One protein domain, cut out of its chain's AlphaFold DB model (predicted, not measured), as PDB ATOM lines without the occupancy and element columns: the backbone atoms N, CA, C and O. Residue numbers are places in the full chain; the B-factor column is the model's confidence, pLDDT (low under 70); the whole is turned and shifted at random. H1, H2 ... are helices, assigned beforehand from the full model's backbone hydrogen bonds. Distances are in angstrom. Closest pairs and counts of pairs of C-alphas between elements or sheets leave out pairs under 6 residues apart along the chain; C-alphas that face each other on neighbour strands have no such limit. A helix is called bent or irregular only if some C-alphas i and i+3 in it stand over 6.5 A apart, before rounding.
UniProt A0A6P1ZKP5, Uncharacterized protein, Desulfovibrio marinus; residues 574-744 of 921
ATOM      1  N   ARG A 574      33.320   6.978  -3.957       89.94
ATOM      2  CA  ARG A 574      33.620   5.553  -4.075       89.94
ATOM      3  C   ARG A 574      32.720   4.889  -5.108       89.94
ATOM      4  O   ARG A 574      33.210   4.205  -5.998       89.94
ATOM      5  N   LYS A 575      31.410   5.123  -4.996       92.56
ATOM      6  CA  LYS A 575      30.415   4.584  -5.926       92.56
ATOM      7  C   LYS A 575      30.683   5.059  -7.354       92.56
ATOM      8  O   LYS A 575      30.675   4.236  -8.256       92.56
ATOM      9  N   ALA A 576      30.983   6.342  -7.556       90.75
ATOM     10  CA  ALA A 576      31.307   6.898  -8.866       90.75
ATOM     11  C   ALA A 576      32.565   6.253  -9.470       90.75
ATOM     12  O   ALA A 576      32.521   5.816 -10.616       90.75
ATOM     13  N   ALA A 577      33.649   6.124  -8.696       88.00
ATOM     14  CA  ALA A 577      34.882   5.478  -9.144       88.00
ATOM     15  C   ALA A 577      34.671   3.992  -9.475       88.00
ATOM     16  O   ALA A 577      35.103   3.524 -10.530       88.00
ATOM     17  N   ASP A 578      33.968   3.255  -8.610       92.06
ATOM     18  CA  ASP A 578      33.668   1.839  -8.819       92.06
ATOM     19  C   ASP A 578      32.762   1.639 -10.053       92.06
ATOM     20  O   ASP A 578      33.042   0.780 -10.892       92.06
ATOM     21  N   THR A 579      31.713   2.456 -10.211       93.00
ATOM     22  CA  THR A 579      30.817   2.432 -11.376       93.00
ATOM     23  C   THR A 579      31.566   2.783 -12.662       93.00
ATOM     24  O   THR A 579      31.466   2.035 -13.633       93.00
ATOM     25  N   ALA A 580      32.358   3.858 -12.671       90.19
ATOM     26  CA  ALA A 580      33.153   4.256 -13.830       90.19
ATOM     27  C   ALA A 580      34.151   3.163 -14.237       90.19
ATOM     28  O   ALA A 580      34.273   2.857 -15.420       90.19
ATOM     29  N   ALA A 581      34.817   2.523 -13.272       91.06
ATOM     30  CA  ALA A 581      35.755   1.441 -13.545       91.06
ATOM     31  C   ALA A 581      35.080   0.207 -14.160       91.06
ATOM     32  O   ALA A 581      35.637  -0.401 -15.072       91.06
ATOM     33  N   ILE A 582      33.886  -0.164 -13.688       92.31
ATOM     34  CA  ILE A 582      33.124  -1.288 -14.253       92.31
ATOM     35  C   ILE A 582      32.663  -0.963 -15.676       92.31
ATOM     36  O   ILE A 582      32.857  -1.786 -16.569       92.31
ATOM     37  N   TRP A 583      32.119   0.236 -15.911       93.38
ATOM     38  CA  TRP A 583      31.724   0.676 -17.253       93.38
ATOM     39  C   TRP A 583      32.913   0.721 -18.209       93.38
ATOM     40  O   TRP A 583      32.836   0.166 -19.300       93.38
ATOM     41  N   ALA A 584      34.035   1.305 -17.789       89.56
ATOM     42  CA  ALA A 584      35.251   1.358 -18.589       89.56
ATOM     43  C   ALA A 584      35.799  -0.046 -18.895       89.56
ATOM     44  O   ALA A 584      36.203  -0.308 -20.023       89.56
ATOM     45  N   ALA A 585      35.764  -0.973 -17.932       88.81
ATOM     46  CA  ALA A 585      36.158  -2.363 -18.160       88.81
ATOM     47  C   ALA A 585      35.201  -3.087 -19.119       88.81
ATOM     48  O   ALA A 585      35.666  -3.835 -19.976       88.81
ATOM     49  N   GLY A 586      33.892  -2.840 -19.014       87.62
ATOM     50  CA  GLY A 586      32.882  -3.374 -19.931       87.62
ATOM     51  C   GLY A 586      33.058  -2.856 -21.357       87.62
ATOM     52  O   GLY A 586      33.075  -3.648 -22.296       87.62
ATOM     53  N   LEU A 587      33.277  -1.548 -21.517       90.88
ATOM     54  CA  LEU A 587      33.568  -0.918 -22.807       90.88
ATOM     55  C   LEU A 587      34.882  -1.430 -23.400       90.88
ATOM     56  O   LEU A 587      34.917  -1.794 -24.571       90.88
ATOM     57  N   ALA A 588      35.945  -1.526 -22.597       88.00
ATOM     58  CA  ALA A 588      37.221  -2.084 -23.036       88.00
ATOM     59  C   ALA A 588      37.092  -3.560 -23.449       88.00
ATOM     60  O   ALA A 588      37.680  -3.966 -24.449       88.00
ATOM     61  N   ALA A 589      36.300  -4.358 -22.722       86.50
ATOM     62  CA  ALA A 589      36.013  -5.745 -23.081       86.50
ATOM     63  C   ALA A 589      35.242  -5.836 -24.406       86.50
ATOM     64  O   ALA A 589      35.630  -6.605 -25.279       86.50
ATOM     65  N   ALA A 590      34.188  -5.032 -24.577       83.38
ATOM     66  CA  ALA A 590      33.402  -4.990 -25.807       83.38
ATOM     67  C   ALA A 590      34.250  -4.542 -27.006       83.38
ATOM     68  O   ALA A 590      34.227  -5.190 -28.050       83.38
ATOM     69  N   PHE A 591      35.058  -3.491 -26.831       87.88
ATOM     70  CA  PHE A 591      35.994  -3.010 -27.844       87.88
ATOM     71  C   PHE A 591      37.014  -4.086 -28.224       87.88
ATOM     72  O   PHE A 591      37.189  -4.365 -29.405       87.88
ATOM     73  N   LEU A 592      37.650  -4.739 -27.246       87.19
ATOM     74  CA  LEU A 592      38.625  -5.797 -27.512       87.19
ATOM     75  C   LEU A 592      37.982  -7.023 -28.175       87.19
ATOM     76  O   LEU A 592      38.586  -7.608 -29.068       87.19
ATOM     77  N   ALA A 593      36.765  -7.406 -27.783       80.69
ATOM     78  CA  ALA A 593      36.027  -8.497 -28.418       80.69
ATOM     79  C   ALA A 593      35.693  -8.174 -29.883       80.69
ATOM     80  O   ALA A 593      35.949  -8.993 -30.766       80.69
ATOM     81  N   ALA A 594      35.191  -6.962 -30.146       81.88
ATOM     82  CA  ALA A 594      34.946  -6.478 -31.499       81.88
ATOM     83  C   ALA A 594      36.244  -6.432 -32.315       81.88
ATOM     84  O   ALA A 594      36.264  -6.876 -33.457       81.88
ATOM     85  N   LEU A 595      37.347  -5.974 -31.715       85.31
ATOM     86  CA  LEU A 595      38.653  -5.922 -32.359       85.31
ATOM     87  C   LEU A 595      39.191  -7.323 -32.683       85.31
ATOM     88  O   LEU A 595      39.681  -7.542 -33.788       85.31
ATOM     89  N   LEU A 596      39.081  -8.288 -31.764       79.69
ATOM     90  CA  LEU A 596      39.484  -9.680 -31.990       79.69
ATOM     91  C   LEU A 596      38.707 -10.314 -33.146       79.69
ATOM     92  O   LEU A 596      39.312 -10.987 -33.977       79.69
ATOM     93  N   LEU A 597      37.395 -10.069 -33.211       78.38
ATOM     94  CA  LEU A 597      36.542 -10.564 -34.287       78.38
ATOM     95  C   LEU A 597      36.864  -9.876 -35.617       78.38
ATOM     96  O   LEU A 597      37.071 -10.543 -36.623       78.38
ATOM     97  N   HIS A 598      36.942  -8.547 -35.619       80.06
ATOM     98  CA  HIS A 598      37.165  -7.747 -36.821       80.06
ATOM     99  C   HIS A 598      38.535  -8.017 -37.448       80.06
ATOM    100  O   HIS A 598      38.647  -8.255 -38.649       80.06
ATOM    101  N   THR A 599      39.587  -8.029 -36.629       79.00
ATOM    102  CA  THR A 599      40.962  -8.183 -37.121       79.00
ATOM    103  C   THR A 599      41.290  -9.592 -37.607       79.00
ATOM    104  O   THR A 599      42.250  -9.746 -38.358       79.00
ATOM    105  N   ALA A 600      40.488 -10.604 -37.256       72.56
ATOM    106  CA  ALA A 600      40.626 -11.949 -37.811       72.56
ATOM    107  C   ALA A 600      40.424 -11.985 -39.341       72.56
ATOM    108  O   ALA A 600      40.933 -12.891 -39.998       72.56
ATOM    109  N   PHE A 601      39.734 -10.986 -39.907       74.38
ATOM    110  CA  PHE A 601      39.392 -10.913 -41.331       74.38
ATOM    111  C   PHE A 601      40.122  -9.800 -42.098       74.38
ATOM    112  O   PHE A 601      39.879  -9.628 -43.289       74.38
ATOM    113  N   GLN A 602      41.006  -9.031 -41.451       71.19
ATOM    114  CA  GLN A 602      41.676  -7.897 -42.092       71.19
ATOM    115  C   GLN A 602      43.129  -8.186 -42.479       71.19
ATOM    116  O   GLN A 602      43.955  -8.578 -41.651       71.19
ATOM    117  N   LEU A 603      43.445  -7.886 -43.740       69.00
ATOM    118  CA  LEU A 603      44.797  -7.579 -44.199       69.00
ATOM    119  C   LEU A 603      45.040  -6.101 -43.907       69.00
ATOM    120  O   LEU A 603      44.203  -5.259 -44.221       69.00
ATOM    121  N   TYR A 604      46.144  -5.777 -43.256       65.81
ATOM    122  CA  TYR A 604      46.323  -4.467 -42.645       65.81
ATOM    123  C   TYR A 604      47.687  -3.923 -43.051       65.81
ATOM    124  O   TYR A 604      48.652  -4.687 -43.124       65.81
ATOM    125  N   THR A 605      47.757  -2.618 -43.289       73.50
ATOM    126  CA  THR A 605      48.966  -1.926 -43.738       73.50
ATOM    127  C   THR A 605      50.095  -2.143 -42.737       73.50
ATOM    128  O   THR A 605      49.911  -1.917 -41.535       73.50
ATOM    129  N   SER A 606      51.237  -2.620 -43.228       82.75
ATOM    130  CA  SER A 606      52.445  -2.758 -42.421       82.75
ATOM    131  C   SER A 606      53.083  -1.395 -42.195       82.75
ATOM    132  O   SER A 606      53.123  -0.582 -43.122       82.75
ATOM    133  N   VAL A 607      53.628  -1.158 -41.004       81.88
ATOM    134  CA  VAL A 607      54.501  -0.002 -40.770       81.88
ATOM    135  C   VAL A 607      55.658  -0.069 -41.776       81.88
ATOM    136  O   VAL A 607      56.321  -1.107 -41.849       81.88
ATOM    137  N   PRO A 608      55.900   0.978 -42.589       82.19
ATOM    138  CA  PRO A 608      56.959   0.923 -43.583       82.19
ATOM    139  C   PRO A 608      58.332   0.904 -42.915       82.19
ATOM    140  O   PRO A 608      58.549   1.512 -41.868       82.19
ATOM    141  N   ASN A 609      59.285   0.252 -43.572       80.69
ATOM    142  CA  ASN A 609      60.657   0.114 -43.079       80.69
ATOM    143  C   ASN A 609      61.493   1.393 -43.265       80.69
ATOM    144  O   ASN A 609      62.697   1.376 -43.024       80.69
ATOM    145  N   VAL A 610      60.910   2.485 -43.758       80.25
ATOM    146  CA  VAL A 610      61.612   3.751 -43.971       80.25
ATOM    147  C   VAL A 610      60.656   4.890 -43.638       80.25
ATOM    148  O   VAL A 610      59.710   5.150 -44.371       80.25
ATOM    149  N   ILE A 611      60.902   5.598 -42.536       79.38
ATOM    150  CA  ILE A 611      60.035   6.702 -42.082       79.38
ATOM    151  C   ILE A 611      59.945   7.825 -43.129       79.38
ATOM    152  O   ILE A 611      58.885   8.428 -43.304       79.38
ATOM    153  N   SER A 612      61.030   8.089 -43.867       80.62
ATOM    154  CA  SER A 612      61.067   9.147 -44.884       80.62
ATOM    155  C   SER A 612      60.164   8.889 -46.093       80.62
ATOM    156  O   SER A 612      59.890   9.835 -46.823       80.62
ATOM    157  N   SER A 613      59.656   7.666 -46.301       81.62
ATOM    158  CA  SER A 613      58.801   7.368 -47.458       81.62
ATOM    159  C   SER A 613      57.358   7.863 -47.314       81.62
ATOM    160  O   SER A 613      56.687   8.039 -48.322       81.62
ATOM    161  N   ILE A 614      56.870   8.057 -46.083       85.50
ATOM    162  CA  ILE A 614      55.483   8.486 -45.791       85.50
ATOM    163  C   ILE A 614      55.407   9.692 -44.840       85.50
ATOM    164  O   ILE A 614      54.344  10.248 -44.585       85.50
ATOM    165  N   GLY A 615      56.545  10.121 -44.291       85.94
ATOM    166  CA  GLY A 615      56.611  11.201 -43.314       85.94
ATOM    167  C   GLY A 615      56.249  10.764 -41.889       85.94
ATOM    168  O   GLY A 615      55.572   9.766 -41.640       85.94
ATOM    169  N   ILE A 616      56.716  11.550 -40.915       85.81
ATOM    170  CA  ILE A 616      56.660  11.216 -39.482       85.81
ATOM    171  C   ILE A 616      55.216  11.054 -38.983       85.81
ATOM    172  O   ILE A 616      54.923  10.117 -38.245       85.81
ATOM    173  N   ARG A 617      54.301  11.945 -39.386       88.25
ATOM    174  CA  ARG A 617      52.910  11.938 -38.900       88.25
ATOM    175  C   ARG A 617      52.151  10.688 -39.342       88.25
ATOM    176  O   ARG A 617      51.496  10.063 -38.513       88.25
ATOM    177  N   GLU A 618      52.237  10.339 -40.624       87.44
ATOM    178  CA  GLU A 618      51.572   9.151 -41.166       87.44
ATOM    179  C   GLU A 618      52.184   7.879 -40.576       87.44
ATOM    180  O   GLU A 618      51.462   6.988 -40.133       87.44
ATOM    181  N   TYR A 619      53.512   7.843 -40.447       86.94
ATOM    182  CA  TYR A 619      54.211   6.747 -39.788       86.94
ATOM    183  C   TYR A 619      53.725   6.526 -38.352       86.94
ATOM    184  O   TYR A 619      53.409   5.398 -37.965       86.94
ATOM    185  N   MET A 620      53.627   7.603 -37.565       88.94
ATOM    186  CA  MET A 620      53.125   7.544 -36.194       88.94
ATOM    187  C   MET A 620      51.676   7.056 -36.140       88.94
ATOM    188  O   MET A 620      51.362   6.233 -35.285       88.94
ATOM    189  N   ASP A 621      50.805   7.519 -37.041       87.81
ATOM    190  CA  ASP A 621      49.406   7.077 -37.088       87.81
ATOM    191  C   ASP A 621      49.304   5.570 -37.375       87.81
ATOM    192  O   ASP A 621      48.638   4.839 -36.638       87.81
ATOM    193  N   ILE A 622      50.045   5.067 -38.370       87.62
ATOM    194  CA  ILE A 622      50.081   3.631 -38.694       87.62
ATOM    195  C   ILE A 622      50.615   2.823 -37.503       87.62
ATOM    196  O   ILE A 622      49.999   1.830 -37.103       87.62
ATOM    197  N   ALA A 623      51.725   3.255 -36.897       89.56
ATOM    198  CA  ALA A 623      52.339   2.556 -35.772       89.56
ATOM    199  C   ALA A 623      51.434   2.540 -34.525       89.56
ATOM    200  O   ALA A 623      51.282   1.497 -33.885       89.56
ATOM    201  N   ILE A 624      50.783   3.664 -34.195       89.44
ATOM    202  CA  ILE A 624      49.867   3.768 -33.048       89.44
ATOM    203  C   ILE A 624      48.614   2.921 -33.282       89.44
ATOM    204  O   ILE A 624      48.211   2.185 -32.385       89.44
ATOM    205  N   ARG A 625      48.015   2.940 -34.479       87.56
ATOM    206  CA  ARG A 625      46.892   2.039 -34.800       87.56
ATOM    207  C   ARG A 625      47.310   0.573 -34.704       87.56
ATOM    208  O   ARG A 625      46.580  -0.244 -34.143       87.56
ATOM    209  N   GLY A 626      48.512   0.248 -35.184       86.69
ATOM    210  CA  GLY A 626      49.118  -1.072 -35.043       86.69
ATOM    211  C   GLY A 626      49.249  -1.519 -33.582       86.69
ATOM    212  O   GLY A 626      48.911  -2.665 -33.273       86.69
ATOM    213  N   LEU A 627      49.623  -0.603 -32.678       88.81
ATOM    214  CA  LEU A 627      49.764  -0.842 -31.235       88.81
ATOM    215  C   LEU A 627      48.479  -1.380 -30.577       88.81
ATOM    216  O   LEU A 627      48.531  -2.247 -29.706       88.81
ATOM    217  N   PHE A 628      47.302  -0.913 -30.996       87.00
ATOM    218  CA  PHE A 628      46.039  -1.407 -30.434       87.00
ATOM    219  C   PHE A 628      45.693  -2.827 -30.899       87.00
ATOM    220  O   PHE A 628      44.914  -3.514 -30.243       87.00
ATOM    221  N   SER A 629      46.307  -3.296 -31.989       85.25
ATOM    222  CA  SER A 629      46.095  -4.632 -32.559       85.25
ATOM    223  C   SER A 629      47.190  -5.657 -32.217       85.25
ATOM    224  O   SER A 629      47.200  -6.747 -32.782       85.25
ATOM    225  N   LEU A 630      48.108  -5.352 -31.286       86.62
ATOM    226  CA  LEU A 630      49.256  -6.224 -30.970       86.62
ATOM    227  C   LEU A 630      48.874  -7.624 -30.462       86.62
ATOM    228  O   LEU A 630      49.639  -8.570 -30.655       86.62
ATOM    229  N   LEU A 631      47.731  -7.742 -29.779       87.38
ATOM    230  CA  LEU A 631      47.234  -8.978 -29.165       87.38
ATOM    231  C   LEU A 631      45.940  -9.444 -29.842       87.38
ATOM    232  O   LEU A 631      44.932  -9.671 -29.176       87.38
ATOM    233  N   THR A 632      45.935  -9.530 -31.171       85.25
ATOM    234  CA  THR A 632      44.768  -9.996 -31.931       85.25
ATOM    235  C   THR A 632      45.134 -11.058 -32.968       85.25
ATOM    236  O   THR A 632      46.297 -11.429 -33.107       85.25
ATOM    237  N   PHE A 633      44.136 -11.575 -33.695       79.06
ATOM    238  CA  PHE A 633      44.326 -12.556 -34.774       79.06
ATOM    239  C   PHE A 633      44.761 -11.931 -36.115       79.06
ATOM    240  O   PHE A 633      44.844 -12.632 -37.126       79.06
ATOM    241  N   ARG A 634      45.050 -10.621 -36.130       85.69
ATOM    242  CA  ARG A 634      45.536  -9.881 -37.304       85.69
ATOM    243  C   ARG A 634      46.825 -10.489 -37.841       85.69
ATOM    244  O   ARG A 634      47.656 -10.949 -37.063       85.69
ATOM    245  N   GLN A 635      47.056 -10.378 -39.151       84.75
ATOM    246  CA  GLN A 635      48.391 -10.580 -39.715       84.75
ATOM    247  C   GLN A 635      49.455  -9.810 -38.915       84.75
ATOM    248  O   GLN A 635      49.318  -8.591 -38.764       84.75
ATOM    249  N   PRO A 636      50.488 -10.499 -38.388       84.00
ATOM    250  CA  PRO A 636      51.499  -9.853 -37.576       84.00
ATOM    251  C   PRO A 636      52.239  -8.840 -38.434       84.00
ATOM    252  O   PRO A 636      52.759  -9.163 -39.500       84.00
ATOM    253  N   ASP A 637      52.256  -7.606 -37.955       88.06
ATOM    254  CA  ASP A 637      53.121  -6.577 -38.494       88.06
ATOM    255  C   ASP A 637      54.575  -6.929 -38.140       88.06
ATOM    256  O   ASP A 637      54.864  -7.257 -36.982       88.06
ATOM    257  N   ILE A 638      55.471  -6.900 -39.131       83.12
ATOM    258  CA  ILE A 638      56.885  -7.259 -38.952       83.12
ATOM    259  C   ILE A 638      57.528  -6.338 -37.907       83.12
ATOM    260  O   ILE A 638      58.148  -6.797 -36.942       83.12
ATOM    261  N   MET A 639      57.302  -5.037 -38.070       86.69
ATOM    262  CA  MET A 639      57.858  -3.980 -37.241       86.69
ATOM    263  C   MET A 639      57.252  -3.969 -35.839       86.69
ATOM    264  O   MET A 639      57.945  -3.608 -34.909       86.69
ATOM    265  N   LEU A 640      56.008  -4.389 -35.610       87.69
ATOM    266  CA  LEU A 640      55.397  -4.276 -34.275       87.69
ATOM    267  C   LEU A 640      55.270  -5.599 -33.516       87.69
ATOM    268  O   LEU A 640      55.494  -5.629 -32.307       87.69
ATOM    269  N   SER A 641      54.904  -6.684 -34.200       89.69
ATOM    270  CA  SER A 641      54.497  -7.944 -33.563       89.69
ATOM    271  C   SER A 641      55.448  -9.095 -33.863       89.69
ATOM    272  O   SER A 641      55.876  -9.801 -32.950       89.69
ATOM    273  N   GLN A 642      55.837  -9.281 -35.123       88.81
ATOM    274  CA  GLN A 642      56.624 -10.447 -35.531       88.81
ATOM    275  C   GLN A 642      58.014 -10.470 -34.883       88.81
ATOM    276  O   GLN A 642      58.449 -11.515 -34.392       88.81
ATOM    277  N   THR A 643      58.650  -9.302 -34.795       89.31
ATOM    278  CA  THR A 643      59.926  -9.076 -34.095       89.31
ATOM    279  C   THR A 643      59.834  -9.302 -32.585       89.31
ATOM    280  O   THR A 643      60.799  -9.755 -31.976       89.31
ATOM    281  N   PHE A 644      58.676  -9.059 -31.961       92.12
ATOM    282  CA  PHE A 644      58.471  -9.401 -30.552       92.12
ATOM    283  C   PHE A 644      58.308 -10.911 -30.360       92.12
ATOM    284  O   PHE A 644      58.978 -11.482 -29.514       92.12
ATOM    285  N   TRP A 645      57.452 -11.584 -31.131       90.44
ATOM    286  CA  TRP A 645      57.152 -13.007 -30.908       90.44
ATOM    287  C   TRP A 645      58.227 -13.965 -31.424       90.44
ATOM    288  O   TRP A 645      58.362 -15.070 -30.899       90.44
ATOM    289  N   SER A 646      58.960 -13.564 -32.464       86.69
ATOM    290  CA  SER A 646      59.883 -14.438 -33.195       86.69
ATOM    291  C   SER A 646      61.083 -13.719 -33.819       86.69
ATOM    292  O   SER A 646      61.735 -14.280 -34.692       86.69
ATOM    293  N   GLY A 647      61.382 -12.482 -33.410       83.12
ATOM    294  CA  GLY A 647      62.567 -11.754 -33.871       83.12
ATOM    295  C   GLY A 647      63.840 -12.308 -33.246       83.12
ATOM    296  O   GLY A 647      64.349 -11.760 -32.267       83.12
ATOM    297  N   PHE A 648      64.327 -13.430 -33.777       80.69
ATOM    298  CA  PHE A 648      65.627 -13.981 -33.414       80.69
ATOM    299  C   PHE A 648      66.691 -13.458 -34.373       80.69
ATOM    300  O   PHE A 648      66.737 -13.832 -35.548       80.69
ATOM    301  N   GLY A 649      67.567 -12.620 -33.836       70.06
ATOM    302  CA  GLY A 649      68.709 -12.085 -34.558       70.06
ATOM    303  C   GLY A 649      68.361 -11.036 -35.607       70.06
ATOM    304  O   GLY A 649      67.224 -10.594 -35.719       70.06
ATOM    305  N   TRP A 650      69.367 -10.626 -36.374       63.25
ATOM    306  CA  TRP A 650      69.236  -9.587 -37.404       63.25
ATOM    307  C   TRP A 650      68.439 -10.015 -38.634       63.25
ATOM    308  O   TRP A 650      67.741  -9.208 -39.236       63.25
ATOM    309  N   HIS A 651      68.506 -11.304 -38.963       54.22
ATOM    310  CA  HIS A 651      67.652 -11.915 -39.983       54.22
ATOM    311  C   HIS A 651      66.243 -12.166 -39.538       54.22
ATOM    312  O   HIS A 651      65.436 -12.592 -40.364       54.22
ATOM    313  N   ASP A 652      65.985 -11.937 -38.249       63.12
ATOM    314  CA  ASP A 652      64.633 -11.863 -37.757       63.12
ATOM    315  C   ASP A 652      63.935 -13.186 -38.114       63.12
ATOM    316  O   ASP A 652      63.017 -13.262 -38.923       63.12
ATOM    317  N   CYS A 653      64.512 -14.292 -37.621       73.75
ATOM    318  CA  CYS A 653      64.133 -15.641 -38.040       73.75
ATOM    319  C   CYS A 653      62.738 -15.975 -37.538       73.75
ATOM    320  O   CYS A 653      62.552 -16.547 -36.468       73.75
ATOM    321  N   PHE A 654      61.754 -15.566 -38.323       83.50
ATOM    322  CA  PHE A 654      60.397 -15.506 -37.852       83.50
ATOM    323  C   PHE A 654      59.722 -16.862 -37.878       83.50
ATOM    324  O   PHE A 654      59.919 -17.693 -38.766       83.50
ATOM    325  N   PHE A 655      58.809 -17.031 -36.935       82.75
ATOM    326  CA  PHE A 655      57.809 -18.064 -37.065       82.75
ATOM    327  C   PHE A 655      56.910 -17.784 -38.261       82.75
ATOM    328  O   PHE A 655      56.702 -16.635 -38.664       82.75
ATOM    329  N   ALA A 656      56.305 -18.851 -38.782       81.50
ATOM    330  CA  ALA A 656      55.218 -18.711 -39.732       81.50
ATOM    331  C   ALA A 656      54.154 -17.768 -39.152       81.50
ATOM    332  O   ALA A 656      53.782 -17.872 -37.980       81.50
ATOM    333  N   SER A 657      53.661 -16.841 -39.974       84.50
ATOM    334  CA  SER A 657      52.802 -15.749 -39.508       84.50
ATOM    335  C   SER A 657      51.574 -16.248 -38.741       84.50
ATOM    336  O   SER A 657      51.203 -15.640 -37.742       84.50
ATOM    337  N   TRP A 658      50.989 -17.387 -39.130       82.06
ATOM    338  CA  TRP A 658      49.851 -18.004 -38.439       82.06
ATOM    339  C   TRP A 658      50.159 -18.407 -36.986       82.06
ATOM    340  O   TRP A 658      49.277 -18.294 -36.137       82.06
ATOM    341  N   VAL A 659      51.396 -18.817 -36.674       83.06
ATOM    342  CA  VAL A 659      51.821 -19.140 -35.299       83.06
ATOM    343  C   VAL A 659      51.782 -17.874 -34.455       83.06
ATOM    344  O   VAL A 659      51.209 -17.865 -33.368       83.06
ATOM    345  N   VAL A 660      52.326 -16.775 -34.983       88.50
ATOM    346  CA  VAL A 660      52.314 -15.475 -34.305       88.50
ATOM    347  C   VAL A 660      50.882 -14.958 -34.132       88.50
ATOM    348  O   VAL A 660      50.541 -14.500 -33.043       88.50
ATOM    349  N   ARG A 661      50.012 -15.105 -35.147       86.06
ATOM    350  CA  ARG A 661      48.571 -14.779 -35.042       86.06
ATOM    351  C   ARG A 661      47.900 -15.553 -33.914       86.06
ATOM    352  O   ARG A 661      47.124 -14.979 -33.157       86.06
ATOM    353  N   LEU A 662      48.196 -16.848 -33.798       82.94
ATOM    354  CA  LEU A 662      47.638 -17.696 -32.751       82.94
ATOM    355  C   LEU A 662      48.119 -17.246 -31.366       82.94
ATOM    356  O   LEU A 662      47.301 -17.087 -30.464       82.94
ATOM    357  N   LEU A 663      49.419 -16.989 -31.198       87.94
ATOM    358  CA  LEU A 663      49.994 -16.522 -29.932       87.94
ATOM    359  C   LEU A 663      49.425 -15.165 -29.498       87.94
ATOM    360  O   LEU A 663      48.997 -15.004 -28.348       87.94
ATOM    361  N   ALA A 664      49.375 -14.206 -30.423       90.69
ATOM    362  CA  ALA A 664      48.821 -12.879 -30.192       90.69
ATOM    363  C   ALA A 664      47.316 -12.939 -29.898       90.69
ATOM    364  O   ALA A 664      46.865 -12.381 -28.897       90.69
ATOM    365  N   GLY A 665      46.543 -13.672 -30.702       86.00
ATOM    366  CA  GLY A 665      45.098 -13.811 -30.538       86.00
ATOM    367  C   GLY A 665      44.695 -14.547 -29.259       86.00
ATOM    368  O   GLY A 665      43.805 -14.085 -28.547       86.00
ATOM    369  N   VAL A 666      45.390 -15.632 -28.889       84.38
ATOM    370  CA  VAL A 666      45.186 -16.311 -27.593       84.38
ATOM    371  C   VAL A 666      45.502 -15.361 -26.440       84.38
ATOM    372  O   VAL A 666      44.743 -15.286 -25.477       84.38
ATOM    373  N   SER A 667      46.569 -14.573 -26.543       91.06
ATOM    374  CA  SER A 667      46.873 -13.547 -25.539       91.06
ATOM    375  C   SER A 667      45.765 -12.489 -25.451       91.06
ATOM    376  O   SER A 667      45.364 -12.110 -24.350       91.06
ATOM    377  N   GLY A 668      45.194 -12.077 -26.583       89.88
ATOM    378  CA  GLY A 668      44.023 -11.202 -26.644       89.88
ATOM    379  C   GLY A 668      42.789 -11.785 -25.961       89.88
ATOM    380  O   GLY A 668      42.148 -11.101 -25.163       89.88
ATOM    381  N   ILE A 669      42.489 -13.066 -26.193       83.50
ATOM    382  CA  ILE A 669      41.411 -13.787 -25.496       83.50
ATOM    383  C   ILE A 669      41.668 -13.803 -23.986       83.50
ATOM    384  O   ILE A 669      40.742 -13.587 -23.206       83.50
ATOM    385  N   GLY A 670      42.914 -14.011 -23.558       87.31
ATOM    386  CA  GLY A 670      43.302 -13.948 -22.148       87.31
ATOM    387  C   GLY A 670      43.055 -12.572 -21.532       87.31
ATOM    388  O   GLY A 670      42.529 -12.464 -20.424       87.31
ATOM    389  N   LEU A 671      43.375 -11.503 -22.264       91.81
ATOM    390  CA  LEU A 671      43.116 -10.133 -21.826       91.81
ATOM    391  C   LEU A 671      41.613  -9.826 -21.752       91.81
ATOM    392  O   LEU A 671      41.156  -9.254 -20.762       91.81
ATOM    393  N   LEU A 672      40.835 -10.270 -22.742       87.31
ATOM    394  CA  LEU A 672      39.374 -10.172 -22.735       87.31
ATOM    395  C   LEU A 672      38.778 -10.914 -21.532       87.31
ATOM    396  O   LEU A 672      37.975 -10.360 -20.784       87.31
ATOM    397  N   ALA A 673      39.231 -12.143 -21.294       86.12
ATOM    398  CA  ALA A 673      38.891 -12.939 -20.124       86.12
ATOM    399  C   ALA A 673      39.206 -12.201 -18.811       86.12
ATOM    400  O   ALA A 673      38.381 -12.178 -17.895       86.12
ATOM    401  N   ALA A 674      40.371 -11.555 -18.718       89.94
ATOM    402  CA  ALA A 674      40.742 -10.756 -17.556       89.94
ATOM    403  C   ALA A 674      39.779  -9.573 -17.348       89.94
ATOM    404  O   ALA A 674      39.314  -9.387 -16.221       89.94
ATOM    405  N   LEU A 675      39.429  -8.836 -18.410       88.88
ATOM    406  CA  LEU A 675      38.480  -7.713 -18.375       88.88
ATOM    407  C   LEU A 675      37.072  -8.154 -17.948       88.88
ATOM    408  O   LEU A 675      36.488  -7.561 -17.043       88.88
ATOM    409  N   VAL A 676      36.557  -9.245 -18.516       86.12
ATOM    410  CA  VAL A 676      35.251  -9.806 -18.133       86.12
ATOM    411  C   VAL A 676      35.258 -10.253 -16.668       86.12
ATOM    412  O   VAL A 676      34.309 -10.007 -15.924       86.12
ATOM    413  N   SER A 677      36.358 -10.854 -16.203       86.44
ATOM    414  CA  SER A 677      36.453 -11.374 -14.835       86.44
ATOM    415  C   SER A 677      36.422 -10.304 -13.735       86.44
ATOM    416  O   SER A 677      36.168 -10.626 -12.568       86.44
ATOM    417  N   VAL A 678      36.703  -9.040 -14.074       90.56
ATOM    418  CA  VAL A 678      36.737  -7.925 -13.116       90.56
ATOM    419  C   VAL A 678      35.470  -7.077 -13.103       90.56
ATOM    420  O   VAL A 678      35.370  -6.197 -12.251       90.56
ATOM    421  N   LEU A 679      34.472  -7.367 -13.946       89.19
ATOM    422  CA  LEU A 679      33.206  -6.614 -13.991       89.19
ATOM    423  C   LEU A 679      32.425  -6.645 -12.664       89.19
ATOM    424  O   LEU A 679      31.607  -5.773 -12.403       89.19
ATOM    425  N   SER A 680      32.714  -7.614 -11.792       87.62
ATOM    426  CA  SER A 680      32.152  -7.722 -10.436       87.62
ATOM    427  C   SER A 680      33.088  -7.220  -9.324       87.62
ATOM    428  O   SER A 680      32.762  -7.319  -8.142       87.62
ATOM    429  N   GLN A 681      34.288  -6.740  -9.662       91.06
ATOM    430  CA  GLN A 681      35.363  -6.423  -8.717       91.06
ATOM    431  C   GLN A 681      36.013  -5.076  -9.084       91.06
ATOM    432  O   GLN A 681      37.114  -5.063  -9.642       91.06
ATOM    433  N   PRO A 682      35.390  -3.933  -8.731       90.81
ATOM    434  CA  PRO A 682      35.783  -2.619  -9.247       90.81
ATOM    435  C   PRO A 682      37.230  -2.239  -8.901       90.81
ATOM    436  O   PRO A 682      37.971  -1.763  -9.754       90.81
ATOM    437  N   SER A 683      37.707  -2.568  -7.697       90.88
ATOM    438  CA  SER A 683      39.113  -2.339  -7.317       90.88
ATOM    439  C   SER A 683      40.124  -3.080  -8.202       90.88
ATOM    440  O   SER A 683      41.222  -2.574  -8.436       90.88
ATOM    441  N   ARG A 684      39.778  -4.269  -8.712       91.62
ATOM    442  CA  ARG A 684      40.614  -5.001  -9.677       91.62
ATOM    443  C   ARG A 684      40.447  -4.456 -11.087       91.62
ATOM    444  O   ARG A 684      41.438  -4.431 -11.809       91.62
ATOM    445  N   ALA A 685      39.244  -4.001 -11.448       90.50
ATOM    446  CA  ALA A 685      38.995  -3.316 -12.711       90.50
ATOM    447  C   ALA A 685      39.872  -2.065 -12.838       90.50
ATOM    448  O   ALA A 685      40.586  -1.946 -13.827       90.50
ATOM    449  N   ILE A 686      39.940  -1.225 -11.796       90.38
ATOM    450  CA  ILE A 686      40.827  -0.051 -11.755       90.38
ATOM    451  C   ILE A 686      42.282  -0.457 -12.028       90.38
ATOM    452  O   ILE A 686      42.911   0.088 -12.927       90.38
ATOM    453  N   ARG A 687      42.825  -1.454 -11.313       92.94
ATOM    454  CA  ARG A 687      44.228  -1.882 -11.506       92.94
ATOM    455  C   ARG A 687      44.492  -2.427 -12.902       92.94
ATOM    456  O   ARG A 687      45.541  -2.136 -13.469       92.94
ATOM    457  N   LEU A 688      43.570  -3.231 -13.429       93.44
ATOM    458  CA  LEU A 688      43.690  -3.802 -14.765       93.44
ATOM    459  C   LEU A 688      43.678  -2.698 -15.825       93.44
ATOM    460  O   LEU A 688      44.580  -2.656 -16.653       93.44
ATOM    461  N   LEU A 689      42.713  -1.778 -15.752       93.06
ATOM    462  CA  LEU A 689      42.604  -0.645 -16.668       93.06
ATOM    463  C   LEU A 689      43.826   0.269 -16.586       93.06
ATOM    464  O   LEU A 689      44.375   0.619 -17.621       93.06
ATOM    465  N   CYS A 690      44.308   0.590 -15.384       92.81
ATOM    466  CA  CYS A 690      45.536   1.365 -15.204       92.81
ATOM    467  C   CYS A 690      46.766   0.640 -15.767       92.81
ATOM    468  O   CYS A 690      47.608   1.271 -16.394       92.81
ATOM    469  N   THR A 691      46.862  -0.683 -15.602       95.06
ATOM    470  CA  THR A 691      47.960  -1.465 -16.193       95.06
ATOM    471  C   THR A 691      47.908  -1.411 -17.721       95.06
ATOM    472  O   THR A 691      48.930  -1.152 -18.349       95.06
ATOM    473  N   ILE A 692      46.725  -1.610 -18.318       94.81
ATOM    474  CA  ILE A 692      46.520  -1.560 -19.774       94.81
ATOM    475  C   ILE A 692      46.813  -0.154 -20.308       94.81
ATOM    476  O   ILE A 692      47.614  -0.007 -21.225       94.81
ATOM    477  N   ALA A 693      46.214   0.880 -19.717       92.69
ATOM    478  CA  ALA A 693      46.393   2.265 -20.136       92.69
ATOM    479  C   ALA A 693      47.851   2.721 -19.988       92.69
ATOM    480  O   ALA A 693      48.400   3.323 -20.906       92.69
ATOM    481  N   GLY A 694      48.503   2.363 -18.880       93.00
ATOM    482  CA  GLY A 694      49.916   2.643 -18.650       93.00
ATOM    483  C   GLY A 694      50.833   1.954 -19.660       93.00
ATOM    484  O   GLY A 694      51.743   2.590 -20.186       93.00
ATOM    485  N   ALA A 695      50.570   0.682 -19.980       95.56
ATOM    486  CA  ALA A 695      51.319  -0.050 -21.000       95.56
ATOM    487  C   ALA A 695      51.124   0.560 -22.399       95.56
ATOM    488  O   ALA A 695      52.098   0.766 -23.119       95.56
ATOM    489  N   LEU A 696      49.886   0.894 -22.778       94.44
ATOM    490  CA  LEU A 696      49.585   1.505 -24.075       94.44
ATOM    491  C   LEU A 696      50.191   2.905 -24.203       94.44
ATOM    492  O   LEU A 696      50.804   3.198 -25.226       94.44
ATOM    493  N   LEU A 697      50.096   3.746 -23.166       93.38
ATOM    494  CA  LEU A 697      50.730   5.063 -23.179       93.38
ATOM    495  C   LEU A 697      52.251   4.939 -23.294       93.38
ATOM    496  O   LEU A 697      52.857   5.663 -24.077       93.38
ATOM    497  N   ALA A 698      52.868   3.994 -22.582       93.12
ATOM    498  CA  ALA A 698      54.295   3.735 -22.728       93.12
ATOM    499  C   ALA A 698      54.659   3.348 -24.174       93.12
ATOM    500  O   ALA A 698      55.647   3.844 -24.713       93.12
ATOM    501  N   GLY A 699      53.835   2.528 -24.835       92.88
ATOM    502  CA  GLY A 699      53.990   2.190 -26.253       92.88
ATOM    503  C   GLY A 699      53.880   3.395 -27.185       92.88
ATOM    504  O   GLY A 699      54.727   3.568 -28.058       92.88
ATOM    505  N   ILE A 700      52.886   4.261 -26.966       92.00
ATOM    506  CA  ILE A 700      52.720   5.510 -27.723       92.00
ATOM    507  C   ILE A 700      53.949   6.405 -27.545       92.00
ATOM    508  O   ILE A 700      54.485   6.897 -28.533       92.00
ATOM    509  N   LEU A 701      54.445   6.574 -26.315       89.75
ATOM    510  CA  LEU A 701      55.646   7.368 -26.044       89.75
ATOM    511  C   LEU A 701      56.884   6.789 -26.738       89.75
ATOM    512  O   LEU A 701      57.655   7.550 -27.315       89.75
ATOM    513  N   ILE A 702      57.053   5.461 -26.748       90.25
ATOM    514  CA  ILE A 702      58.138   4.801 -27.496       90.25
ATOM    515  C   ILE A 702      58.044   5.140 -28.987       90.25
ATOM    516  O   ILE A 702      59.045   5.543 -29.575       90.25
ATOM    517  N   ILE A 703      56.854   5.011 -29.584       89.75
ATOM    518  CA  ILE A 703      56.624   5.329 -31.000       89.75
ATOM    519  C   ILE A 703      56.974   6.793 -31.274       89.75
ATOM    520  O   ILE A 703      57.794   7.068 -32.141       89.75
ATOM    521  N   VAL A 704      56.426   7.726 -30.490       87.19
ATOM    522  CA  VAL A 704      56.671   9.172 -30.622       87.19
ATOM    523  C   VAL A 704      58.166   9.492 -30.542       87.19
ATOM    524  O   VAL A 704      58.703  10.189 -31.402       87.19
ATOM    525  N   MET A 705      58.859   8.970 -29.529       82.81
ATOM    526  CA  MET A 705      60.280   9.254 -29.305       82.81
ATOM    527  C   MET A 705      61.169   8.724 -30.429       82.81
ATOM    528  O   MET A 705      62.130   9.393 -30.815       82.81
ATOM    529  N   ILE A 706      60.847   7.539 -30.953       83.44
ATOM    530  CA  ILE A 706      61.548   6.946 -32.091       83.44
ATOM    531  C   ILE A 706      61.280   7.765 -33.358       83.44
ATOM    532  O   ILE A 706      62.226   8.163 -34.035       83.44
ATOM    533  N   SER A 707      60.016   8.087 -33.644       82.56
ATOM    534  CA  SER A 707      59.612   8.800 -34.861       82.56
ATOM    535  C   SER A 707      60.141  10.234 -34.946       82.56
ATOM    536  O   SER A 707      60.424  10.703 -36.043       82.56
ATOM    537  N   ILE A 708      60.320  10.924 -33.815       79.62
ATOM    538  CA  ILE A 708      60.896  12.284 -33.769       79.62
ATOM    539  C   ILE A 708      62.432  12.259 -33.907       79.62
ATOM    540  O   ILE A 708      63.069  13.304 -34.032       79.62
ATOM    541  N   GLY A 709      63.062  11.078 -33.910       70.06
ATOM    542  CA  GLY A 709      64.504  10.964 -34.126       70.06
ATOM    543  C   GLY A 709      65.327  11.583 -32.998       70.06
ATOM    544  O   GLY A 709      66.438  12.052 -33.234       70.06
ATOM    545  N   VAL A 710      64.814  11.571 -31.758       57.00
ATOM    546  CA  VAL A 710      65.495  12.156 -30.583       57.00
ATOM    547  C   VAL A 710      66.916  11.586 -30.393       57.00
ATOM    548  O   VAL A 710      67.735  12.218 -29.737       57.00
ATOM    549  N   ARG A 711      67.233  10.434 -31.002       53.25
ATOM    550  CA  ARG A 711      68.539   9.763 -30.923       53.25
ATOM    551  C   ARG A 711      69.550  10.091 -32.032       53.25
ATOM    552  O   ARG A 711      70.682   9.650 -31.892       53.25
ATOM    553  N   GLY A 712      69.192  10.855 -33.070       51.41
ATOM    554  CA  GLY A 712      70.057  11.045 -34.245       51.41
ATOM    555  C   GLY A 712      70.176   9.745 -35.054       51.41
ATOM    556  O   GLY A 712      70.552   8.706 -34.521       51.41
ATOM    557  N   ASN A 713      69.807   9.786 -36.336       57.69
ATOM    558  CA  ASN A 713      69.310   8.642 -37.120       57.69
ATOM    559  C   ASN A 713      67.943   8.169 -36.605       57.69
ATOM    560  O   ASN A 713      67.738   8.005 -35.405       57.69
ATOM    561  N   ILE A 714      66.970   8.013 -37.504       56.75
ATOM    562  CA  ILE A 714      65.589   7.671 -37.145       56.75
ATOM    563  C   ILE A 714      65.433   6.149 -37.302       56.75
ATOM    564  O   ILE A 714      65.130   5.695 -38.406       56.75
ATOM    565  N   PRO A 715      65.706   5.322 -36.267       68.25
ATOM    566  CA  PRO A 715      65.457   3.890 -36.373       68.25
ATOM    567  C   PRO A 715      63.956   3.657 -36.557       68.25
ATOM    568  O   PRO A 715      63.140   4.418 -36.041       68.25
ATOM    569  N   ASN A 716      63.561   2.583 -37.237       81.44
ATOM    570  CA  ASN A 716      62.150   2.199 -37.230       81.44
ATOM    571  C   ASN A 716      61.742   1.687 -35.846       81.44
ATOM    572  O   ASN A 716      62.544   1.098 -35.113       81.44
ATOM    573  N   VAL A 717      60.470   1.856 -35.508       84.25
ATOM    574  CA  VAL A 717      59.840   1.181 -34.376       84.25
ATOM    575  C   VAL A 717      59.858  -0.319 -34.652       84.25
ATOM    576  O   VAL A 717      59.285  -0.765 -35.634       84.25
ATOM    577  N   HIS A 718      60.512  -1.082 -33.778       86.06
ATOM    578  CA  HIS A 718      60.517  -2.542 -33.806       86.06
ATOM    579  C   HIS A 718      59.791  -3.097 -32.569       86.06
ATOM    580  O   HIS A 718      59.831  -2.492 -31.494       86.06
ATOM    581  N   GLY A 719      59.204  -4.290 -32.663       80.56
ATOM    582  CA  GLY A 719      58.465  -4.946 -31.586       80.56
ATOM    583  C   GLY A 719      59.348  -5.218 -30.374       80.56
ATOM    584  O   GLY A 719      58.896  -5.104 -29.235       80.56
ATOM    585  N   ARG A 720      60.652  -5.433 -30.601       85.75
ATOM    586  CA  ARG A 720      61.672  -5.530 -29.541       85.75
ATOM    587  C   ARG A 720      61.777  -4.264 -28.678       85.75
ATOM    588  O   ARG A 720      62.101  -4.352 -27.494       85.75
ATOM    589  N   TYR A 721      61.437  -3.091 -29.215       89.44
ATOM    590  CA  TYR A 721      61.366  -1.844 -28.446       89.44
ATOM    591  C   TYR A 721      60.072  -1.737 -27.634       89.44
ATOM    592  O   TYR A 721      60.078  -1.115 -26.573       89.44
ATOM    593  N   LEU A 722      59.003  -2.406 -28.076       93.38
ATOM    594  CA  LEU A 722      57.701  -2.491 -27.407       93.38
ATOM    595  C   LEU A 722      57.607  -3.640 -26.392       93.38
ATOM    596  O   LEU A 722      56.544  -3.862 -25.814       93.38
ATOM    597  N   THR A 723      58.708  -4.343 -26.112       93.12
ATOM    598  CA  THR A 723      58.741  -5.470 -25.168       93.12
ATOM    599  C   THR A 723      58.151  -5.123 -23.798       93.12
ATOM    600  O   THR A 723      57.473  -5.952 -23.196       93.12
ATOM    601  N   GLY A 724      58.322  -3.883 -23.321       94.38
ATOM    602  CA  GLY A 724      57.699  -3.434 -22.070       94.38
ATOM    603  C   GLY A 724      56.170  -3.433 -22.115       94.38
ATOM    604  O   GLY A 724      55.526  -3.936 -21.195       94.38
ATOM    605  N   VAL A 725      55.589  -2.961 -23.221       95.75
ATOM    606  CA  VAL A 725      54.136  -2.971 -23.461       95.75
ATOM    607  C   VAL A 725      53.618  -4.404 -23.453       95.75
ATOM    608  O   VAL A 725      52.696  -4.734 -22.707       95.75
ATOM    609  N   TYR A 726      54.260  -5.272 -24.236       95.69
ATOM    610  CA  TYR A 726      53.887  -6.676 -24.327       95.69
ATOM    611  C   TYR A 726      53.974  -7.383 -22.979       95.69
ATOM    612  O   TYR A 726      53.022  -8.045 -22.583       95.69
ATOM    613  N   MET A 727      55.072  -7.230 -22.241       95.69
ATOM    614  CA  MET A 727      55.267  -7.911 -20.958       95.69
ATOM    615  C   MET A 727      54.209  -7.522 -19.925       95.69
ATOM    616  O   MET A 727      53.678  -8.388 -19.224       95.69
ATOM    617  N   LEU A 728      53.850  -6.238 -19.859       96.44
ATOM    618  CA  LEU A 728      52.795  -5.757 -18.970       96.44
ATOM    619  C   LEU A 728      51.424  -6.312 -19.375       96.44
ATOM    620  O   LEU A 728      50.726  -6.867 -18.523       96.44
ATOM    621  N   LEU A 729      51.061  -6.249 -20.661       96.38
ATOM    622  CA  LEU A 729      49.780  -6.769 -21.152       96.38
ATOM    623  C   LEU A 729      49.680  -8.298 -21.025       96.38
ATOM    624  O   LEU A 729      48.666  -8.812 -20.555       96.38
ATOM    625  N   LEU A 730      50.738  -9.035 -21.371       94.94
ATOM    626  CA  LEU A 730      50.788 -10.493 -21.260       94.94
ATOM    627  C   LEU A 730      50.684 -10.953 -19.805       94.94
ATOM    628  O   LEU A 730      50.009 -11.946 -19.529       94.94
ATOM    629  N   SER A 731      51.292 -10.223 -18.864       94.81
ATOM    630  CA  SER A 731      51.216 -10.568 -17.441       94.81
ATOM    631  C   SER A 731      49.768 -10.639 -16.939       94.81
ATOM    632  O   SER A 731      49.402 -11.587 -16.240       94.81
ATOM    633  N   VAL A 732      48.913  -9.693 -17.350       93.44
ATOM    634  CA  VAL A 732      47.492  -9.655 -16.973       93.44
ATOM    635  C   VAL A 732      46.613 -10.517 -17.881       93.44
ATOM    636  O   VAL A 732      45.661 -11.124 -17.390       93.44
ATOM    637  N   ALA A 733      46.955 -10.662 -19.163       92.44
ATOM    638  CA  ALA A 733      46.254 -11.547 -20.092       92.44
ATOM    639  C   ALA A 733      46.291 -13.010 -19.628       92.44
ATOM    640  O   ALA A 733      45.262 -13.681 -19.549       92.44
ATOM    641  N   TRP A 734      47.465 -13.494 -19.217       85.31
ATOM    642  CA  TRP A 734      47.612 -14.861 -18.711       85.31
ATOM    643  C   TRP A 734      46.881 -15.101 -17.394       85.31
ATOM    644  O   TRP A 734      46.498 -16.233 -17.085       85.31
ATOM    645  N   ALA A 735      46.626 -14.043 -16.626       85.81
ATOM    646  CA  ALA A 735      45.782 -14.135 -15.450       85.81
ATOM    647  C   ALA A 735      44.336 -14.498 -15.832       85.81
ATOM    648  O   ALA A 735      43.726 -15.314 -15.142       85.81
ATOM    649  N   GLY A 736      43.814 -13.972 -16.947       83.69
ATOM    650  CA  GLY A 736      42.457 -14.241 -17.433       83.69
ATOM    651  C   GLY A 736      42.164 -15.722 -17.685       83.69
ATOM    652  O   GLY A 736      41.044 -16.172 -17.465       83.69
ATOM    653  N   PHE A 737      43.172 -16.530 -18.017       77.56
ATOM    654  CA  PHE A 737      43.015 -17.982 -18.171       77.56
ATOM    655  C   PHE A 737      42.986 -18.763 -16.850       77.56
ATOM    656  O   PHE A 737      42.762 -19.975 -16.841       77.56
ATOM    657  N   SER A 738      43.213 -18.106 -15.710       74.25
ATOM    658  CA  SER A 738      43.268 -18.778 -14.417       74.25
ATOM    659  C   SER A 738      41.869 -19.027 -13.842       74.25
ATOM    660  O   SER A 738      41.171 -18.077 -13.480       74.25
ATOM    661  N   PRO A 739      41.470 -20.290 -13.601       58.69
ATOM    662  CA  PRO A 739      40.171 -20.604 -13.007       58.69
ATOM    663  C   PRO A 739      39.949 -19.979 -11.624       58.69
ATOM    664  O   PRO A 739      38.813 -19.698 -11.253       58.69
ATOM    665  N   ALA A 740      41.031 -19.733 -10.873       57.09
ATOM    666  CA  ALA A 740      40.986 -19.097  -9.553       57.09
ATOM    667  C   ALA A 740      40.482 -17.643  -9.600       57.09
ATOM    668  O   ALA A 740      40.131 -17.072  -8.564       57.09
ATOM    669  N   ILE A 741      40.474 -17.038 -10.789       59.09
ATOM    670  CA  ILE A 741      39.956 -15.693 -11.021       59.09
ATOM    671  C   ILE A 741      38.442 -15.715 -11.262       59.09
ATOM    672  O   ILE A 741      37.746 -14.855 -10.727       59.09
ATOM    673  N   TRP A 742      37.938 -16.720 -11.980       58.62
ATOM    674  CA  TRP A 742      36.531 -16.830 -12.378       58.62
ATOM    675  C   TRP A 742      35.592 -17.275 -11.259       58.62
ATOM    676  O   TRP A 742      34.432 -16.882 -11.237       58.62
ATOM    677  N   THR A 743      36.052 -18.113 -10.327       54.41
ATOM    678  CA  THR A 743      35.121 -18.789  -9.412       54.41
ATOM    679  C   THR A 743      34.690 -17.966  -8.215       54.41
ATOM    680  O   THR A 743      33.692 -18.327  -7.600       54.41
ATOM    681  N   GLY A 744      35.427 -16.911  -7.843       51.91
ATOM    682  CA  GLY A 744      35.173 -16.084  -6.653       51.91
ATOM    683  C   GLY A 744      35.324 -16.820  -5.306       51.91
ATOM    684  O   GLY A 744      35.939 -16.291  -4.385       51.91
TER     685      GLY A 744
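This is residues 574 to 744 of the 921 residues of an uncharacterized protein of Desulfovibrio marinus (UniProt A0A6P1ZKP5). The long helices H5 and H4 make a V, joined at its point by a tight link, with H6 between its arms on one side and H1, the other long helix, on the opposite side near the point. H2 and the short H3 lie toward the open end, H2 alongside the end of H5, H3 by the starts of H4 and H6, while the tiny H7 lies near the end of H4. The printed part has 171 residues with seven named helices, H1 to H7 in order along the chain, and no named strand; the class is all helix. The whole is compact, with a radius of gyration of the C-alphas of 16.8 A, yet only just elongated, with spans of 50 by 33 by 26 A.

H5 is residues 682 to 707, 36.8 A from first to last C-alpha, beginning at C-alpha 682 at (35.783, -2.619, -9.247). H1, also 26 residues, is residues 574 to 599 and measures 36.5 A; C-alpha 574 is at (33.620, 5.553, -4.075). H4 is residues 657 to 677, 29.9 A long. H6 is residues 719 to 736, 23.3 A long; it is irregular, with C-alphas 721 and 724 at 7.5 A, and has a kink of 53 degrees near residue 726. H2 is residues 616 to 628, 18.8 A long. H3 is residues 638 to 646, 9.7 A long, and is irregular, but only just: C-alphas 639 and 642 are 6.8 A apart. H7 is residues 739 to 742, 5.3 A long, ending at C-alpha 742 at (36.531, -16.830, -12.378).

H5 and H6 form a helical hairpin and touch at a shallow tilt of 12 degrees, opposite ways; their closest C-alphas, of Ala 695 and Val 725, are 4.7 A apart. With residues 682 to 689 alone H5 touches H1, at a steep tilt of 55 degrees, the same way; the closest C-alphas are those of Asp 578 and Pro 682, at 5.0 A. With residues 696 to 707 alone it touches H2, at a shallow tilt of 28 degrees, opposite ways, closest at the C-alphas of Ile 616 and Ser 707, 6.0 A. H4 and H5 are close but not clearly touching, with the C-alphas of Leu 675 and Ala 685 closest at 7.2 A. H4 touches residues 729 to 736 of H6 at a steep tilt of 47 degrees, the closest C-alphas being those of Leu 671 and Ala 733, at 3.9 A. Residues 585 to 596 of H1 touch H4 at a shallow tilt of 24 degrees, opposite ways, closest at the C-alphas of Ala 589 and Leu 672, 5.6 A. H3 touches H6 with the C-alphas of Leu 640 and Gly 719 closest at 4.1 A, and is about perpendicular to H4, which it touches at Trp 645 and Val 660, closest C-alphas 6.4 A apart. H7 is close to H4 but not clearly touching, while H1 is apart from H2, H3, H6 and H7. Every O i to N i+4 pair is within hydrogen-bond range in H1, H4 and H5; the counts are 8 of 9 in H2, 10 of 14 in H6 and 2 of 5 in H3, where 2 of 6 O i to N i+3 pairs are within range, and H7 is too short for an O i to N i+4 pair.

The two C-alphas farthest apart, those of Lys 575 and His 651, are 53.1 A apart. The printed part has no cut. The links H1 to H2 and H5 to H6 are long, with 16 and 11 residues. The mean pLDDT of the printed part is 84.2; it is under 70 at residues 603 to 604, 650 to 652, 710 to 715 and 739 to 744.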